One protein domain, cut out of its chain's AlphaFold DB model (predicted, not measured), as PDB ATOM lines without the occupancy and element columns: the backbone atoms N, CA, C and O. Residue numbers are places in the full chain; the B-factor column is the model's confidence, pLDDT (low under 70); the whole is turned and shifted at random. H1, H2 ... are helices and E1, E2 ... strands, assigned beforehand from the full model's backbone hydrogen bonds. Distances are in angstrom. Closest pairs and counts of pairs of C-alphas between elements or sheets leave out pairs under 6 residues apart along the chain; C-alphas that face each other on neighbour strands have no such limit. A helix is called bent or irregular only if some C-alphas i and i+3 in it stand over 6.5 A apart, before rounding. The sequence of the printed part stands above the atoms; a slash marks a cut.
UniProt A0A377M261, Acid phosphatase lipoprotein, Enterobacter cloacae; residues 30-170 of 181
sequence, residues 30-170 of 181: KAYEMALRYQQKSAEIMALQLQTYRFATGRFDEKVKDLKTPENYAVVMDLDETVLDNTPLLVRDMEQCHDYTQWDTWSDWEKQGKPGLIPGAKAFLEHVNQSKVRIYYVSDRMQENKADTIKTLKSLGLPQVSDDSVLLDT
ATOM      1  N   LYS A  30     230.771 145.852 255.271       93.44
ATOM      2  CA  LYS A  30     232.077 145.194 255.360       93.44
ATOM      3  C   LYS A  30     232.102 143.815 254.701       93.44
ATOM      4  O   LYS A  30     233.176 143.351 254.321       93.44
ATOM      5  N   ALA A  31     230.935 143.217 254.451       92.94
ATOM      6  CA  ALA A  31     230.803 142.024 253.621       92.94
ATOM      7  C   ALA A  31     231.352 142.216 252.188       92.94
ATOM      8  O   ALA A  31     231.777 141.246 251.560       92.94
ATOM      9  N   TYR A  32     231.420 143.454 251.678       92.81
ATOM     10  CA  TYR A  32     231.915 143.759 250.327       92.81
ATOM     11  C   TYR A  32     233.440 143.892 250.225       92.81
ATOM     12  O   TYR A  32     233.968 144.032 249.119       92.81
ATOM     13  N   GLU A  33     234.180 143.816 251.338       95.19
ATOM     14  CA  GLU A  33     235.620 144.101 251.356       95.19
ATOM     15  C   GLU A  33     236.411 143.237 250.369       95.19
ATOM     16  O   GLU A  33     237.277 143.740 249.651       95.19
ATOM     17  N   MET A  34     236.102 141.943 250.287       96.94
ATOM     18  CA  MET A  34     236.804 141.044 249.370       96.94
ATOM     19  C   MET A  34     236.504 141.354 247.901       96.94
ATOM     20  O   MET A  34     237.414 141.274 247.076       96.94
ATOM     21  N   ALA A  35     235.274 141.759 247.578       96.31
ATOM     22  CA  ALA A  35     234.907 142.164 246.223       96.31
ATOM     23  C   ALA A  35     235.628 143.459 245.818       96.31
ATOM     24  O   ALA A  35     236.191 143.537 244.727       96.31
ATOM     25  N   LEU A  36     235.698 144.441 246.722       96.38
ATOM     26  CA  LEU A  36     236.410 145.699 246.485       96.38
ATOM     27  C   LEU A  36     237.923 145.491 246.367       96.38
ATOM     28  O   LEU A  36     238.555 146.042 245.466       96.38
ATOM     29  N   ARG A  37     238.511 144.638 247.215       96.62
ATOM     30  CA  ARG A  37     239.924 144.247 247.098       96.62
ATOM     31  C   ARG A  37     240.205 143.545 245.776       96.62
ATOM     32  O   ARG A  37     241.228 143.835 245.158       96.62
ATOM     33  N   TYR A  38     239.316 142.650 245.343       97.69
ATOM     34  CA  TYR A  38     239.426 142.009 244.039       97.69
ATOM     35  C   TYR A  38     239.422 143.069 242.931       97.69
ATOM     36  O   TYR A  38     240.410 143.170 242.214       97.69
ATOM     37  N   GLN A  39     238.414 143.943 242.871       96.88
ATOM     38  CA  GLN A  39     238.325 145.001 241.856       96.88
ATOM     39  C   GLN A  39     239.540 145.947 241.833       96.88
ATOM     40  O   GLN A  39     240.012 146.317 240.764       96.88
ATOM     41  N   GLN A  40     240.098 146.309 242.994       94.69
ATOM     42  CA  GLN A  40     241.194 147.283 243.067       94.69
ATOM     43  C   GLN A  40     242.601 146.705 242.899       94.69
ATOM     44  O   GLN A  40     243.523 147.443 242.540       94.69
ATOM     45  N   LYS A  41     242.820 145.442 243.286       94.25
ATOM     46  CA  LYS A  41     244.177 144.900 243.497       94.25
ATOM     47  C   LYS A  41     244.458 143.599 242.755       94.25
ATOM     48  O   LYS A  41     245.621 143.207 242.686       94.25
ATOM     49  N   SER A  42     243.440 142.918 242.233       97.25
ATOM     50  CA  SER A  42     243.630 141.654 241.520       97.25
ATOM     51  C   SER A  42     244.331 141.873 240.176       97.25
ATOM     52  O   SER A  42     244.039 142.810 239.434       97.25
ATOM     53  N   ALA A  43     245.249 140.971 239.833       97.81
ATOM     54  CA  ALA A  43     245.805 140.925 238.484       97.81
ATOM     55  C   ALA A  43     244.780 140.359 237.487       97.81
ATOM     56  O   ALA A  43     244.782 140.730 236.315       97.81
ATOM     57  N   GLU A  44     243.886 139.485 237.952       98.38
ATOM     58  CA  GLU A  44     242.822 138.864 237.172       98.38
ATOM     59  C   GLU A  44     241.811 139.894 236.665       98.38
ATOM     60  O   GLU A  44     241.501 139.879 235.475       98.38
ATOM     61  N   ILE A  45     241.346 140.829 237.502       97.81
ATOM     62  CA  ILE A  45     240.414 141.868 237.033       97.81
ATOM     63  C   ILE A  45     241.064 142.795 236.002       97.81
ATOM     64  O   ILE A  45     240.474 143.065 234.957       97.81
ATOM     65  N   MET A  46     242.322 143.194 236.227       97.75
ATOM     66  CA  MET A  46     243.081 143.986 235.260       97.75
ATOM     67  C   MET A  46     243.249 143.226 233.939       97.75
ATOM     68  O   MET A  46     243.071 143.798 232.862       97.75
ATOM     69  N   ALA A  47     243.561 141.928 234.002       98.50
ATOM     70  CA  ALA A  47     243.678 141.080 232.822       98.50
ATOM     71  C   ALA A  47     242.345 140.968 232.065       98.50
ATOM     72  O   ALA A  47     242.344 141.075 230.840       98.50
ATOM     73  N   LEU A  48     241.220 140.821 232.772       98.56
ATOM     74  CA  LEU A  48     239.881 140.785 232.178       98.56
ATOM     75  C   LEU A  48     239.525 142.108 231.491       98.56
ATOM     76  O   LEU A  48     239.072 142.094 230.348       98.56
ATOM     77  N   GLN A  49     239.774 143.248 232.136       98.56
ATOM     78  CA  GLN A  49     239.529 144.576 231.561       98.56
ATOM     79  C   GLN A  49     240.360 144.788 230.285       98.56
ATOM     80  O   GLN A  49     239.823 145.127 229.227       98.56
ATOM     81  N   LEU A  50     241.662 144.481 230.338       98.75
ATOM     82  CA  LEU A  50     242.550 144.573 229.177       98.75
ATOM     83  C   LEU A  50     242.153 143.603 228.057       98.75
ATOM     84  O   LEU A  50     242.207 143.970 226.882       98.75
ATOM     85  N   GLN A  51     241.759 142.373 228.393       98.75
ATOM     86  CA  GLN A  51     241.289 141.385 227.421       98.75
ATOM     87  C   GLN A  51     240.027 141.874 226.713       98.75
ATOM     88  O   GLN A  51     239.956 141.810 225.485       98.75
ATOM     89  N   THR A  52     239.060 142.391 227.472       98.69
ATOM     90  CA  THR A  52     237.806 142.927 226.940       98.69
ATOM     91  C   THR A  52     238.075 144.040 225.938       98.69
ATOM     92  O   THR A  52     237.600 143.962 224.806       98.69
ATOM     93  N   TYR A  53     238.905 145.025 226.289       98.81
ATOM     94  CA  TYR A  53     239.203 146.126 225.371       98.81
ATOM     95  C   TYR A  53     240.048 145.703 224.165       98.81
ATOM     96  O   TYR A  53     239.803 146.189 223.066       98.81
ATOM     97  N   ARG A  54     240.964 144.735 224.305       98.81
ATOM     98  CA  ARG A  54     241.667 144.150 223.145       98.81
ATOM     99  C   ARG A  54     240.706 143.449 222.187       98.81
ATOM    100  O   ARG A  54     240.832 143.604 220.973       98.81
ATOM    101  N   PHE A  55     239.750 142.691 222.720       98.75
ATOM    102  CA  PHE A  55     238.730 142.040 221.904       98.75
ATOM    103  C   PHE A  55     237.819 143.072 221.233       98.75
ATOM    104  O   PHE A  55     237.553 142.961 220.038       98.75
ATOM    105  N   ALA A  56     237.408 144.109 221.967       98.75
ATOM    106  CA  ALA A  56     236.622 145.213 221.431       98.75
ATOM    107  C   ALA A  56     237.347 145.914 220.272       98.75
ATOM    108  O   ALA A  56     236.733 146.106 219.226       98.75
ATOM    109  N   THR A  57     238.648 146.206 220.401       98.75
ATOM    110  CA  THR A  57     239.465 146.760 219.308       98.75
ATOM    111  C   THR A  57     239.458 145.848 218.082       98.75
ATOM    112  O   THR A  57     239.131 146.304 216.993       98.75
ATOM    113  N   GLY A  58     239.733 144.548 218.243       98.56
ATOM    114  CA  GLY A  58     239.751 143.621 217.104       98.56
ATOM    115  C   GLY A  58     238.391 143.501 216.404       98.56
ATOM    116  O   GLY A  58     238.307 143.506 215.178       98.56
ATOM    117  N   ARG A  59     237.296 143.449 217.173       98.25
ATOM    118  CA  ARG A  59     235.925 143.441 216.630       98.25
ATOM    119  C   ARG A  59     235.556 144.760 215.959       98.25
ATOM    120  O   ARG A  59     234.821 144.751 214.973       98.25
ATOM    121  N   PHE A  60     236.024 145.877 216.504       98.31
ATOM    122  CA  PHE A  60     235.842 147.192 215.915       98.31
ATOM    123  C   PHE A  60     236.539 147.266 214.554       98.31
ATOM    124  O   PHE A  60     235.870 147.560 213.567       98.31
ATOM    125  N   ASP A  61     237.818 146.891 214.479       97.88
ATOM    126  CA  ASP A  61     238.616 146.906 213.246       97.88
ATOM    127  C   ASP A  61     237.963 146.095 212.123       97.88
ATOM    128  O   ASP A  61     237.828 146.571 210.995       97.88
ATOM    129  N   GLU A  62     237.480 144.892 212.444       97.00
ATOM    130  CA  GLU A  62     236.749 144.043 211.500       97.00
ATOM    131  C   GLU A  62     235.471 144.708 210.975       97.00
ATOM    132  O   GLU A  62     235.139 144.567 209.799       97.00
ATOM    133  N   LYS A  63     234.748 145.437 211.832       95.62
ATOM    134  CA  LYS A  63     233.486 146.093 211.469       95.62
ATOM    135  C   LYS A  63     233.688 147.381 210.681       95.62
ATOM    136  O   LYS A  63     232.825 147.710 209.870       95.62
ATOM    137  N   VAL A  64     234.775 148.115 210.923       95.69
ATOM    138  CA  VAL A  64     234.989 149.431 210.300       95.69
ATOM    139  C   VAL A  64     235.755 149.384 208.985       95.69
ATOM    140  O   VAL A  64     235.655 150.331 208.209       95.69
ATOM    141  N   LYS A  65     236.473 148.288 208.709       93.38
ATOM    142  CA  LYS A  65     237.376 148.139 207.556       93.38
ATOM    143  C   LYS A  65     236.786 148.601 206.218       93.38
ATOM    144  O   LYS A  65     237.476 149.272 205.456       93.38
ATOM    145  N   ASP A  66     235.529 148.253 205.949       92.88
ATOM    146  CA  ASP A  66     234.875 148.499 204.657       92.88
ATOM    147  C   ASP A  66     233.785 149.590 204.730       92.88
ATOM    148  O   ASP A  66     232.992 149.765 203.797       92.88
ATOM    149  N   LEU A  67     233.720 150.341 205.837       93.94
ATOM    150  CA  LEU A  67     232.737 151.412 205.996       93.94
ATOM    151  C   LEU A  67     233.081 152.608 205.111       93.94
ATOM    152  O   LEU A  67     234.139 153.220 205.224       93.94
ATOM    153  N   LYS A  68     232.125 152.999 204.265       94.75
ATOM    154  CA  LYS A  68     232.233 154.203 203.425       94.75
ATOM    155  C   LYS A  68     231.843 155.491 204.154       94.75
ATOM    156  O   LYS A  68     232.199 156.566 203.690       94.75
ATOM    157  N   THR A  69     231.085 155.375 205.245       94.81
ATOM    158  CA  THR A  69     230.560 156.501 206.044       94.81
ATOM    159  C   THR A  69     230.693 156.213 207.547       94.81
ATOM    160  O   THR A  69     229.685 156.060 208.240       94.81
ATOM    161  N   PRO A  70     231.922 156.038 208.075       94.25
ATOM    162  CA  PRO A  70     232.151 155.670 209.479       94.25
ATOM    163  C   PRO A  70     231.486 156.628 210.483       94.25
ATOM    164  O   PRO A  70     231.038 156.187 211.538       94.25
ATOM    165  N   GLU A  71     231.328 157.903 210.134       93.81
ATOM    166  CA  GLU A  71     230.644 158.924 210.934       93.81
ATOM    167  C   GLU A  71     229.160 158.620 211.212       93.81
ATOM    168  O   GLU A  71     228.602 159.084 212.208       93.81
ATOM    169  N   ASN A  72     228.514 157.794 210.382       95.56
ATOM    170  CA  ASN A  72     227.131 157.365 210.605       95.56
ATOM    171  C   ASN A  72     227.020 156.236 211.637       95.56
ATOM    172  O   ASN A  72     225.929 155.987 212.152       95.56
ATOM    173  N   TYR A  73     228.131 155.592 211.988       97.69
ATOM    174  CA  TYR A  73     228.186 154.502 212.954       97.69
ATOM    175  C   TYR A  73     228.597 155.018 214.328       97.69
ATOM    176  O   TYR A  73     229.092 156.139 214.475       97.69
ATOM    177  N   ALA A  74     228.380 154.186 215.343       98.00
ATOM    178  CA  ALA A  74     228.699 154.529 216.713       98.00
ATOM    179  C   ALA A  74     229.228 153.338 217.514       98.00
ATOM    180  O   ALA A  74     228.849 152.190 217.274       98.00
ATOM    181  N   VAL A  75     230.050 153.659 218.508       98.44
ATOM    182  CA  VAL A  75     230.318 152.832 219.682       98.44
ATOM    183  C   VAL A  75     229.569 153.446 220.858       98.44
ATOM    184  O   VAL A  75     229.604 154.661 221.059       98.44
ATOM    185  N   VAL A  76     228.885 152.599 221.620       98.56
ATOM    186  CA  VAL A  76     228.181 152.988 222.841       98.56
ATOM    187  C   VAL A  76     228.951 152.432 224.027       98.56
ATOM    188  O   VAL A  76     229.300 151.253 224.033       98.56
ATOM    189  N   MET A  77     229.209 153.287 225.008       98.62
ATOM    190  CA  MET A  77     229.927 152.958 226.228       98.62
ATOM    191  C   MET A  77     229.060 153.284 227.431       98.62
ATOM    192  O   MET A  77     228.603 154.417 227.562       98.62
ATOM    193  N   ASP A  78     228.915 152.319 228.329       98.75
ATOM    194  CA  ASP A  78     228.601 152.635 229.717       98.75
ATOM    195  C   ASP A  78     229.770 153.400 230.380       98.75
ATOM    196  O   ASP A  78     230.895 153.406 229.865       98.75
ATOM    197  N   LEU A  79     229.506 154.088 231.495       98.69
ATOM    198  CA  LEU A  79     230.506 154.830 232.259       98.69
ATOM    199  C   LEU A  79     230.979 154.091 233.507       98.69
ATOM    200  O   LEU A  79     232.174 153.815 233.603       98.69
ATOM    201  N   ASP A  80     230.099 153.818 234.463       98.25
ATOM    202  CA  ASP A  80     230.499 153.377 235.802       98.25
ATOM    203  C   ASP A  80     230.931 151.906 235.795       98.25
ATOM    204  O   ASP A  80     230.234 151.042 235.289       98.25
ATOM    205  N   GLU A  81     232.145 151.629 236.274       98.19
ATOM    206  CA  GLU A  81     232.826 150.325 236.217       98.19
ATOM    207  C   GLU A  81     233.097 149.779 234.794       98.19
ATOM    208  O   GLU A  81     233.740 148.736 234.642       98.19
ATOM    209  N   THR A  82     232.729 150.527 233.745       98.75
ATOM    210  CA  THR A  82     233.061 150.237 232.338       98.75
ATOM    211  C   THR A  82     234.200 151.120 231.820       98.75
ATOM    212  O   THR A  82     235.200 150.614 231.300       98.75
ATOM    213  N   VAL A  83     234.083 152.444 231.966       98.88
ATOM    214  CA  VAL A  83     235.110 153.435 231.582       98.88
ATOM    215  C   VAL A  83     235.735 154.079 232.818       98.88
ATOM    216  O   VAL A  83     236.951 154.277 232.860       98.88
ATOM    217  N   LEU A  84     234.910 154.402 233.811       98.81
ATOM    218  CA  LEU A  84     235.283 155.045 235.062       98.81
ATOM    219  C   LEU A  84     235.399 154.003 236.170       98.81
ATOM    220  O   LEU A  84     234.529 153.157 236.324       98.81
ATOM    221  N   ASP A  85     236.470 154.091 236.950       98.38
ATOM    222  CA  ASP A  85     236.639 153.300 238.169       98.38
ATOM    223  C   ASP A  85     236.185 154.137 239.372       98.38
ATOM    224  O   ASP A  85     236.875 155.084 239.778       98.38
ATOM    225  N   ASN A  86     235.019 153.800 239.931       98.12
ATOM    226  CA  ASN A  86     234.461 154.448 241.115       98.12
ATOM    227  C   ASN A  86     234.746 153.670 242.405       98.12
ATOM    228  O   ASN A  86     234.248 154.047 243.466       98.12
ATOM    229  N   THR A  87     235.587 152.631 242.375       97.00
ATOM    230  CA  THR A  87     235.916 151.857 243.580       97.00
ATOM    231  C   THR A  87     236.427 152.699 244.761       97.00
ATOM    232  O   THR A  87     236.152 152.294 245.891       97.00
ATOM    233  N   PRO A  88     237.091 153.871 244.602       97.25
ATOM    234  CA  PRO A  88     237.426 154.717 245.750       97.25
ATOM    235  C   PRO A  88     236.204 155.202 246.544       97.25
ATOM    236  O   PRO A  88     236.286 155.293 247.768       97.25
ATOM    237  N   LEU A  89     235.076 155.481 245.876       97.00
ATOM    238  CA  LEU A  89     233.813 155.811 246.542       97.00
ATOM    239  C   LEU A  89     233.315 154.616 247.356       97.00
ATOM    240  O   LEU A  89     233.047 154.749 248.545       97.00
ATOM    241  N   LEU A  90     233.248 153.443 246.725       96.00
ATOM    242  CA  LEU A  90     232.723 152.235 247.360       96.00
ATOM    243  C   LEU A  90     233.577 151.796 248.560       96.00
ATOM    244  O   LEU A  90     233.044 151.354 249.574       96.00
ATOM    245  N   VAL A  91     234.903 151.955 248.477       96.00
ATOM    246  CA  VAL A  91     235.811 151.700 249.605       96.00
ATOM    247  C   VAL A  91     235.583 152.694 250.735       96.00
ATOM    248  O   VAL A  91     235.485 152.268 251.882       96.00
ATOM    249  N   ARG A  92     235.460 153.992 250.428       96.12
ATOM    250  CA  ARG A  92     235.164 155.015 251.438       96.12
ATOM    251  C   ARG A  92     233.857 154.704 252.166       96.12
ATOM    252  O   ARG A  92     233.835 154.728 253.392       96.12
ATOM    253  N   ASP A  93     232.796 154.406 251.424       95.56
ATOM    254  CA  ASP A  93     231.474 154.144 251.998       95.56
ATOM    255  C   ASP A  93     231.506 152.865 252.851       95.56
ATOM    256  O   ASP A  93     231.083 152.884 254.006       95.56
ATOM    257  N   MET A  94     232.164 151.800 252.373       94.88
ATOM    258  CA  MET A  94     232.413 150.592 253.169       94.88
ATOM    259  C   MET A  94     233.184 150.890 254.470       94.88
ATOM    260  O   MET A  94     232.838 150.360 255.525       94.88
ATOM    261  N   GLU A  95     234.255 151.688 254.422       94.19
ATOM    262  CA  GLU A  95     235.040 152.063 255.609       94.19
ATOM    263  C   GLU A  95     234.233 152.887 256.618       94.19
ATOM    264  O   GLU A  95     234.488 152.802 257.818       94.19
ATOM    265  N   GLN A  96     233.245 153.641 256.139       94.38
ATOM    266  CA  GLN A  96     232.323 154.428 256.955       94.38
ATOM    267  C   GLN A  96     231.080 153.643 257.389       94.38
ATOM    268  O   GLN A  96     230.198 154.220 258.022       94.38
ATOM    269  N   CYS A  97     231.007 152.340 257.087       93.19
ATOM    270  CA  CYS A  97     229.822 151.513 257.324       93.19
ATOM    271  C   CYS A  97     228.552 152.083 256.673       93.19
ATOM    272  O   CYS A  97     227.445 151.893 257.176       93.19
ATOM    273  N   HIS A  98     228.727 152.769 255.547       92.94
ATOM    274  CA  HIS A  98     227.663 153.351 254.754       92.94
ATOM    275  C   HIS A  98     227.310 152.420 253.599       92.94
ATOM    276  O   HIS A  98     228.177 151.993 252.835       92.94
ATOM    277  N   ASP A  99     226.033 152.075 253.491       86.50
ATOM    278  CA  ASP A  99     225.549 151.208 252.426       86.50
ATOM    279  C   ASP A  99     225.395 152.013 251.127       86.50
ATOM    280  O   ASP A  99     224.675 153.012 251.072       86.50
ATOM    281  N   TYR A 100     226.055 151.558 250.060       80.12
ATOM    282  CA  TYR A 100     226.005 152.198 248.744       80.12
ATOM    283  C   TYR A 100     224.580 152.242 248.160       80.12
ATOM    284  O   TYR A 100     224.276 153.112 247.342       80.12
ATOM    285  N   THR A 101     223.686 151.348 248.599       81.44
ATOM    286  CA  THR A 101     222.277 151.293 248.170       81.44
ATOM    287  C   THR A 101     221.435 152.462 248.681       81.44
ATOM    288  O   THR A 101     220.299 152.627 248.238       81.44
ATOM    289  N   GLN A 102     221.968 153.304 249.571       83.88
ATOM    290  CA  GLN A 102     221.301 154.540 249.993       83.88
ATOM    291  C   GLN A 102     221.377 155.649 248.928       83.88
ATOM    292  O   GLN A 102     220.545 156.557 248.933       83.88
ATOM    293  N   TRP A 103     222.328 155.568 247.983       81.00
ATOM    294  CA  TRP A 103     222.511 156.496 246.848       81.00
ATOM    295  C   TRP A 103     222.678 157.988 247.197       81.00
ATOM    296  O   TRP A 103     222.685 158.845 246.309       81.00
ATOM    297  N   ASP A 104     222.836 158.328 248.470       90.19
ATOM    298  CA  ASP A 104     222.960 159.689 248.997       90.19
ATOM    299  C   ASP A 104     224.391 160.240 248.899       90.19
ATOM    300  O   ASP A 104     224.586 161.453 248.861       90.19
ATOM    301  N   THR A 105     225.386 159.367 248.758       94.00
ATOM    302  CA  THR A 105     226.793 159.737 248.557       94.00
ATOM    303  C   THR A 105     227.189 159.906 247.089       94.00
ATOM    304  O   THR A 105     228.195 160.558 246.781       94.00
ATOM    305  N   TRP A 106     226.412 159.328 246.168       95.00
ATOM    306  CA  TRP A 106     226.782 159.207 244.757       95.00
ATOM    307  C   TRP A 106     226.723 160.546 244.013       95.00
ATOM    308  O   TRP A 106     227.613 160.855 243.225       95.00
ATOM    309  N   SER A 107     225.722 161.389 244.298       94.75
ATOM    310  CA  SER A 107     225.625 162.715 243.663       94.75
ATOM    311  C   SER A 107     226.838 163.592 243.985       94.75
ATOM    312  O   SER A 107     227.391 164.243 243.097       94.75
ATOM    313  N   ASP A 108     227.285 163.583 245.241       96.31
ATOM    314  CA  ASP A 108     228.466 164.338 245.656       96.31
ATOM    315  C   ASP A 108     229.738 163.789 245.003       96.31
ATOM    316  O   ASP A 108     230.615 164.562 244.609       96.31
ATOM    317  N   TRP A 109     229.820 162.469 244.812       97.88
ATOM    318  CA  TRP A 109     230.904 161.848 244.058       97.88
ATOM    319  C   TRP A 109     230.898 162.226 242.573       97.88
ATOM    320  O   TRP A 109     231.952 162.543 242.033       97.88
ATOM    321  N   GLU A 110     229.745 162.269 241.905       97.38
ATOM    322  CA  GLU A 110     229.668 162.723 240.509       97.38
ATOM    323  C   GLU A 110     230.144 164.178 240.346       97.38
ATOM    324  O   GLU A 110     230.785 164.507 239.346       97.38
ATOM    325  N   LYS A 111     229.870 165.035 241.340       98.06
ATOM    326  CA  LYS A 111     230.242 166.461 241.343       98.06
ATOM    327  C   LYS A 111     231.710 166.712 241.689       98.06
ATOM    328  O   LYS A 111     232.348 167.598 241.120       98.06
ATOM    329  N   GLN A 112     232.230 165.992 242.680       97.81
ATOM    330  CA  GLN A 112     233.489 166.340 243.357       97.81
ATOM    331  C   GLN A 112     234.518 165.205 243.360       97.81
ATOM    332  O   GLN A 112     235.694 165.429 243.664       97.81
ATOM    333  N   GLY A 113     234.078 163.990 243.048       97.44
ATOM    334  CA  GLY A 113     234.897 162.794 243.024       97.44
ATOM    335  C   GLY A 113     235.979 162.833 241.955       97.44
ATOM    336  O   GLY A 113     235.993 163.655 241.038       97.44
ATOM    337  N   LYS A 114     236.927 161.911 242.097       97.81
ATOM    338  CA  LYS A 114     238.048 161.740 241.170       97.81
ATOM    339  C   LYS A 114     238.146 160.262 240.800       97.81
ATOM    340  O   LYS A 114     238.996 159.569 241.364       97.81
ATOM    341  N   PRO A 115     237.248 159.763 239.933       98.31
ATOM    342  CA  PRO A 115     237.304 158.376 239.503       98.31
ATOM    343  C   PRO A 115     238.585 158.096 238.714       98.31
ATOM    344  O   PRO A 115     239.160 158.985 238.077       98.31
ATOM    345  N   GLY A 116     239.022 156.841 238.771       98.06
ATOM    346  CA  GLY A 116     240.070 156.324 237.901       98.06
ATOM    347  C   GLY A 116     239.538 156.007 236.501       98.06
ATOM    348  O   GLY A 116     238.362 156.207 236.197       98.06
ATOM    349  N   LEU A 117     240.415 155.476 235.649       98.50
ATOM    350  CA  LEU A 117     240.033 154.891 234.364       98.50
ATOM    351  C   LEU A 117     240.163 153.376 234.435       98.50
ATOM    352  O   LEU A 117     241.192 152.868 234.883       98.50
ATOM    353  N   ILE A 118     239.170 152.674 233.896       98.69
ATOM    354  CA  ILE A 118     239.256 151.233 233.690       98.69
ATOM    355  C   ILE A 118     240.388 150.933 232.684       98.69
ATOM    356  O   ILE A 118     240.430 151.531 231.597       98.69
ATOM    357  N   PRO A 119     241.328 150.023 233.010       98.56
ATOM    358  CA  PRO A 119     242.417 149.623 232.128       98.56
ATOM    359  C   PRO A 119     241.955 149.261 230.712       98.56
ATOM    360  O   PRO A 119     241.115 148.390 230.511       98.56
ATOM    361  N   GLY A 120     242.544 149.918 229.710       98.62
ATOM    362  CA  GLY A 120     242.249 149.699 228.289       98.62
ATOM    363  C   GLY A 120     241.149 150.591 227.704       98.62
ATOM    364  O   GLY A 120     241.178 150.839 226.499       98.62
ATOM    365  N   ALA A 121     240.261 151.161 228.528       98.81
ATOM    366  CA  ALA A 121     239.111 151.937 228.054       98.81
ATOM    367  C   ALA A 121     239.518 153.154 227.219       98.81
ATOM    368  O   ALA A 121     239.066 153.332 226.087       98.81
ATOM    369  N   LYS A 122     240.431 153.976 227.748       98.75
ATOM    370  CA  LYS A 122     240.905 155.181 227.055       98.75
ATOM    371  C   LYS A 122     241.583 154.855 225.724       98.75
ATOM    372  O   LYS A 122     241.262 155.482 224.724       98.75
ATOM    373  N   ALA A 123     242.465 153.855 225.704       98.75
ATOM    374  CA  ALA A 123     243.175 153.456 224.489       98.75
ATOM    375  C   ALA A 123     242.206 152.966 223.400       98.75
ATOM    376  O   ALA A 123     242.351 153.326 222.234       98.75
ATOM    377  N   PHE A 124     241.185 152.192 223.780       98.88
ATOM    378  CA  PHE A 124     240.129 151.780 222.857       98.88
ATOM    379  C   PHE A 124     239.339 152.979 222.317       98.88
ATOM    380  O   PHE A 124     239.145 153.094 221.110       98.88
ATOM    381  N   LEU A 125     238.927 153.912 223.177       98.88
ATOM    382  CA  LEU A 125     238.155 155.083 222.752       98.88
ATOM    383  C   LEU A 125     238.967 156.028 221.858       98.88
ATOM    384  O   LEU A 125     238.437 156.570 220.890       98.88
ATOM    385  N   GLU A 126     240.258 156.205 222.138       98.75
ATOM    386  CA  GLU A 126     241.171 156.955 221.270       98.75
ATOM    387  C   GLU A 126     241.298 156.303 219.890       98.75
ATOM    388  O   GLU A 126     241.265 157.010 218.881       98.75
ATOM    389  N   HIS A 127     241.375 154.970 219.837       98.56
ATOM    390  CA  HIS A 127     241.385 154.209 218.587       98.56
ATOM    391  C   HIS A 127     240.091 154.403 217.786       98.56
ATOM    392  O   HIS A 127     240.138 154.772 216.614       98.56
ATOM    393  N   VAL A 128     238.929 154.275 218.433       98.44
ATOM    394  CA  VAL A 128     237.620 154.530 217.802       98.44
ATOM    395  C   VAL A 128     237.538 155.954 217.244       98.44
ATOM    396  O   VAL A 128     237.090 156.168 216.115       98.44
ATOM    397  N   ASN A 129     238.020 156.935 218.012       98.19
ATOM    398  CA  ASN A 129     238.007 158.339 217.621       98.19
ATOM    399  C   ASN A 129     238.846 158.612 216.360       98.19
ATOM    400  O   ASN A 129     238.436 159.403 215.510       98.19
ATOM    401  N   GLN A 130     239.989 157.939 216.200       97.62
ATOM    402  CA  GLN A 130     240.840 158.069 215.008       97.62
ATOM    403  C   GLN A 130     240.141 157.580 213.729       97.62
ATOM    404  O   GLN A 130     240.396 158.111 212.646       97.62
ATOM    405  N   SER A 131     239.213 156.628 213.844       96.50
ATOM    406  CA  SER A 131     238.421 156.110 212.721       96.50
ATOM    407  C   SER A 131     237.185 156.952 212.377       96.50
ATOM    408  O   SER A 131     236.434 156.569 211.483       96.50
ATOM    409  N   LYS A 132     236.961 158.089 213.056       95.69
ATOM    410  CA  LYS A 132     235.801 158.992 212.878       95.69
ATOM    411  C   LYS A 132     234.434 158.378 213.215       95.69
ATOM    412  O   LYS A 132     233.410 159.008 212.963       95.69
ATOM    413  N   VAL A 133     234.406 157.182 213.803       98.19
ATOM    414  CA  VAL A 133     233.182 156.592 214.357       98.19
ATOM    415  C   VAL A 133     232.766 157.395 215.590       98.19
ATOM    416  O   VAL A 133     233.617 157.825 216.375       98.19
ATOM    417  N   ARG A 134     231.459 157.626 215.755       98.50
ATOM    418  CA  ARG A 134     230.932 158.378 216.900       98.50
ATOM    419  C   ARG A 134     231.052 157.572 218.189       98.50
ATOM    420  O   ARG A 134     230.860 156.359 218.190       98.50
ATOM    421  N   ILE A 135     231.322 158.251 219.292       98.81
ATOM    422  CA  ILE A 135     231.342 157.665 220.629       98.81
ATOM    423  C   ILE A 135     230.192 158.277 221.417       98.81
ATOM    424  O   ILE A 135     230.109 159.498 221.537       98.81
ATOM    425  N   TYR A 136     229.322 157.426 221.953       98.81
ATOM    426  CA  TYR A 136     228.278 157.821 222.890       98.81
ATOM    427  C   TYR A 136     228.548 157.205 224.256       98.81
ATOM    428  O   TYR A 136     228.725 155.994 224.372       98.81
ATOM    429  N   TYR A 137     228.554 158.048 225.280       98.81
ATOM    430  CA  TYR A 137     228.630 157.666 226.681       98.81
ATOM    431  C   TYR A 137     227.209 157.644 227.234       98.81
ATOM    432  O   TYR A 137     226.607 158.702 227.405       98.81
ATOM    433  N   VAL A 138     226.662 156.456 227.462       98.31
ATOM    434  CA  VAL A 138     225.287 156.252 227.926       98.31
ATOM    435  C   VAL A 138     225.348 155.710 229.339       98.31
ATOM    436  O   VAL A 138     225.926 154.653 229.545       98.31
ATOM    437  N   SER A 139     224.803 156.430 230.313       97.88
ATOM    438  CA  SER A 139     224.996 156.076 231.718       97.88
ATOM    439  C   SER A 139     223.829 156.505 232.588       97.88
ATOM    440  O   SER A 139     223.262 157.576 232.400       97.88
ATOM    441  N   ASP A 140     223.563 155.719 233.625       95.62
ATOM    442  CA  ASP A 140     222.565 156.056 234.636       95.62
ATOM    443  C   ASP A 140     223.069 157.095 235.651       95.62
ATOM    444  O   ASP A 140     222.486 157.253 236.721       95.62
ATOM    445  N   ARG A 141     224.165 157.814 235.392       96.00
ATOM    446  CA  ARG A 141     224.526 158.984 236.208       96.00
ATOM    447  C   ARG A 141     223.414 160.028 236.186       96.00
ATOM    448  O   ARG A 141     222.613 160.089 235.256       96.00
ATOM    449  N   MET A 142     223.351 160.868 237.214       94.00
ATOM    450  CA  MET A 142     222.219 161.782 237.364       94.00
ATOM    451  C   MET A 142     222.262 162.901 236.315       94.00
ATOM    452  O   MET A 142     223.259 163.619 236.207       94.00
ATOM    453  N   GLN A 143     221.151 163.133 235.606       94.75
ATOM    454  CA  GLN A 143     221.042 164.233 234.636       94.75
ATOM    455  C   GLN A 143     221.383 165.608 235.239       94.75
ATOM    456  O   GLN A 143     221.990 166.443 234.569       94.75
ATOM    457  N   GLU A 144     221.043 165.849 236.510       95.06
ATOM    458  CA  GLU A 144     221.395 167.089 237.221       95.06
ATOM    459  C   GLU A 144     222.913 167.301 237.372       95.06
ATOM    460  O   GLU A 144     223.362 168.442 237.452       95.06
ATOM    461  N   ASN A 145     223.710 166.228 237.315       96.44
ATOM    462  CA  ASN A 145     225.171 166.253 237.447       96.44
ATOM    463  C   ASN A 145     225.876 166.100 236.086       96.44
ATOM    464  O   ASN A 145     227.087 165.861 236.021       96.44
ATOM    465  N   LYS A 146     225.144 166.235 234.968       97.75
ATOM    466  CA  LYS A 146     225.687 166.054 233.613       97.75
ATOM    467  C   LYS A 146     226.889 166.953 233.333       97.75
ATOM    468  O   LYS A 146     227.885 166.495 232.772       97.75
ATOM    469  N   ALA A 147     226.823 168.215 233.753       98.38
ATOM    470  CA  ALA A 147     227.913 169.169 233.561       98.38
ATOM    471  C   ALA A 147     229.208 168.715 234.265       98.38
ATOM    472  O   ALA A 147     230.290 168.778 233.672       98.38
ATOM    473  N   ASP A 148     229.095 168.198 235.489       98.62
ATOM    474  CA  ASP A 148     230.231 167.689 236.261       98.62
ATOM    475  C   ASP A 148     230.766 166.366 235.700       98.62
ATOM    476  O   ASP A 148     231.982 166.181 235.598       98.62
ATOM    477  N   THR A 149     229.881 165.492 235.214       98.56
ATOM    478  CA  THR A 149     230.274 164.271 234.497       98.56
ATOM    479  C   THR A 149     231.072 164.613 233.236       98.56
ATOM    480  O   THR A 149     232.182 164.113 233.057       98.56
ATOM    481  N   ILE A 150     230.589 165.539 232.399       98.81
ATOM    482  CA  ILE A 150     231.313 166.015 231.205       98.81
ATOM    483  C   ILE A 150     232.684 166.587 231.582       98.81
ATOM    484  O   ILE A 150     233.682 166.295 230.919       98.81
ATOM    485  N   LYS A 151     232.755 167.399 232.641       98.75
ATOM    486  CA  LYS A 151     234.015 167.977 233.126       98.75
ATOM    487  C   LYS A 151     234.996 166.886 233.557       98.75
ATOM    488  O   LYS A 151     236.165 166.946 233.173       98.75
ATOM    489  N   THR A 152     234.522 165.885 234.292       98.75
ATOM    490  CA  THR A 152     235.317 164.731 234.723       98.75
ATOM    491  C   THR A 152     235.855 163.955 233.522       98.75
ATOM    492  O   THR A 152     237.072 163.807 233.395       98.75
ATOM    493  N   LEU A 153     234.995 163.560 232.579       98.88
ATOM    494  CA  LEU A 153     235.395 162.828 231.369       98.88
ATOM    495  C   LEU A 153     236.431 163.608 230.533       98.88
ATOM    496  O   LEU A 153     237.434 163.041 230.093       98.88
ATOM    497  N   LYS A 154     236.248 164.928 230.376       98.69
ATOM    498  CA  LYS A 154     237.226 165.811 229.714       98.69
ATOM    499  C   LYS A 154     238.553 165.874 230.466       98.69
ATOM    500  O   LYS A 154     239.604 165.826 229.835       98.69
ATOM    501  N   SER A 155     238.523 165.954 231.796       98.62
ATOM    502  CA  SER A 155     239.738 165.997 232.622       98.62
ATOM    503  C   SER A 155     240.573 164.713 232.530       98.62
ATOM    504  O   SER A 155     241.798 164.768 232.595       98.62
ATOM    505  N   LEU A 156     239.921 163.570 232.290       98.69
ATOM    506  CA  LEU A 156     240.564 162.276 232.041       98.69
ATOM    507  C   LEU A 156     241.089 162.142 230.594       98.69
ATOM    508  O   LEU A 156     241.800 161.189 230.251       98.69
ATOM    509  N   GLY A 157     240.785 163.123 229.740       98.62
ATOM    510  CA  GLY A 157     241.208 163.181 228.345       98.62
ATOM    511  C   GLY A 157     240.485 162.170 227.462       98.62
ATOM    512  O   GLY A 157     241.106 161.622 226.556       98.62
ATOM    513  N   LEU A 158     239.215 161.880 227.752       98.81
ATOM    514  CA  LEU A 158     238.394 161.019 226.906       98.81
ATOM    515  C   LEU A 158     237.931 161.776 225.644       98.81
ATOM    516  O   LEU A 158     237.649 162.978 225.714       98.81
ATOM    517  N   PRO A 159     237.880 161.110 224.476       98.69
ATOM    518  CA  PRO A 159     237.558 161.757 223.209       98.69
ATOM    519  C   PRO A 159     236.057 162.023 223.046       98.69
ATOM    520  O   PRO A 159     235.224 161.414 223.699       98.69
ATOM    521  N   GLN A 160     235.704 162.931 222.135       98.44
ATOM    522  CA  GLN A 160     234.318 163.228 221.737       98.44
ATOM    523  C   GLN A 160     233.354 163.599 222.879       98.44
ATOM    524  O   GLN A 160     232.151 163.579 222.667       98.44
ATOM    525  N   VAL A 161     233.831 163.982 224.068       98.75
ATOM    526  CA  VAL A 161     232.964 164.339 225.204       98.75
ATOM    527  C   VAL A 161     232.281 165.695 224.975       98.75
ATOM    528  O   VAL A 161     232.924 166.752 225.000       98.75
ATOM    529  N   SER A 162     230.960 165.681 224.819       98.50
ATOM    530  CA  SER A 162     230.099 166.851 224.629       98.50
ATOM    531  C   SER A 162     228.724 166.622 225.267       98.50
ATOM    532  O   SER A 162     228.453 165.553 225.808       98.50
ATOM    533  N   ASP A 163     227.854 167.633 225.213       97.94
ATOM    534  CA  ASP A 163     226.469 167.464 225.661       97.94
ATOM    535  C   ASP A 163     225.704 166.449 224.795       97.94
ATOM    536  O   ASP A 163     224.908 165.674 225.318       97.94
ATOM    537  N   ASP A 164     226.010 166.386 223.497       97.25
ATOM    538  CA  ASP A 164     225.347 165.481 222.551       97.25
ATOM    539  C   ASP A 164     225.820 164.028 222.671       97.25
ATOM    540  O   ASP A 164     225.074 163.107 222.345       97.25
ATOM    541  N   SER A 165     227.073 163.804 223.081       98.12
ATOM    542  CA  SER A 165     227.649 162.459 223.178       98.12
ATOM    543  C   SER A 165     227.502 161.830 224.557       98.12
ATOM    544  O   SER A 165     227.597 160.610 224.670       98.12
ATOM    545  N   VAL A 166     227.267 162.630 225.599       98.62
ATOM    546  CA  VAL A 166     227.012 162.146 226.960       98.62
ATOM    547  C   VAL A 166     225.506 162.131 227.198       98.62
ATOM    548  O   VAL A 166     224.872 163.176 227.328       98.62
ATOM    549  N   LEU A 167     224.932 160.937 227.252       97.81
ATOM    550  CA  LEU A 167     223.503 160.696 227.416       97.81
ATOM    551  C   LEU A 167     223.276 160.088 228.800       97.81
ATOM    552  O   LEU A 167     223.689 158.957 229.052       97.81
ATOM    553  N   LEU A 168     222.670 160.861 229.701       95.81
ATOM    554  CA  LEU A 168     222.443 160.444 231.083       95.81
ATOM    555  C   LEU A 168     220.974 160.120 231.350       95.81
ATOM    556  O   LEU A 168     220.090 160.587 230.623       95.81
ATOM    557  N   ASP A 169     220.720 159.330 232.392       85.06
ATOM    558  CA  ASP A 169     219.360 158.978 232.786       85.06
ATOM    559  C   ASP A 169     218.574 160.212 233.250       85.06
ATOM    560  O   ASP A 169     219.015 161.023 234.070       85.06
ATOM    561  N   THR A 170     217.370 160.336 232.701       78.31
ATOM    562  CA  THR A 170     216.426 161.430 232.955       78.31
ATOM    563  C   THR A 170     215.415 161.086 234.051       78.31
ATOM    564  O   THR A 170     214.669 161.964 234.491       78.31
TER     565      THR A 170
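Overview. This is residues 30 to 170 of the 181 residues of the protein "Acid phosphatase lipoprotein" of Enterobacter cloacae (UniProt A0A377M261). A small parallel sheet of three strands has H5 and H6 packed on it, while the long helix H2 runs alongside H5, off the sheet. Near one end of the long axis H1 and H3 lie side by side, and H4 packs on H6. The printed part has 141 residues, with named elements in the order H1 H2 E1 H3 H4 H5 E2 H6 E3; the sheet's order is E1 E2 E3. The class is mostly helix. The whole is compact, with a radius of gyration of the C-alphas of 16.3 A, and only just elongated, spanning 54 by 35 by 22 A.

Along the chain. H1, residues 30 to 41, begins with C-alpha 30 at (232.077, 145.194, 255.360) and is irregular, C-alphas 31 and 34 being 7.4 A apart. H2, residues 43 to 64, is 31.4 A long. E1 is residues 74 to 77, H3 residues 87 to 95 and H4 residues 106 to 112. H5, residues 121 to 130, begins with C-alpha 121 at (239.111, 151.937, 228.054). E2, residues 134 to 142, is 22.5 A long and bends by 55 degrees at residue 139. H6, residues 143 to 155, is 18.9 A long and irregular, C-alphas 144 and 147 being 7.8 A apart. E3, residues 166 to 169, ends with C-alpha 169 at (219.360, 158.978, 232.786).

Arrangement. E2 pairs in a staggered way, with E1 over residues 134 to 137 and with E3 over residues 137 to 142. N 75 and O 134 are 2.8 A apart, and N 167 and O 137 are 2.8 A apart, both within hydrogen-bond range. E1, H3 H4 H5, E2 and E2, H6, E3 are strand-helix-strand units, parallel neighbour strands with helices between; the second has a right-handed crossover. There are two layers, H5 and H6 on one face of the sheet. H6 has a height over the sheet of 6.8 A. H4 only grazes the sheet with residues 106 to 110 and touches H6, the closest C-alphas being those of Lys 111 and Asp 148, 5.2 A. H2 touches H5 with its residues 53 to 60 alone, at a shallow tilt of 15 degrees, the same way; the C-alphas of Thr 57 and Phe 124 are closest, 6.2 A. H1 touches H3 at a shallow tilt of 29 degrees, opposite ways; the C-alphas of Lys 30 and Met 94 are closest, 5.8 A. Every O i to N i+4 pair is within hydrogen-bond range in H2, H3, H4 and H5, against 6 of 8 in H1 and 7 of 9 in H6.

Size, cuts and confidence. The two C-alphas farthest apart, those of Lys 68 and Cys 97, are 54.0 A apart. The printed part has no cut and no long link. No printed residue is under 70.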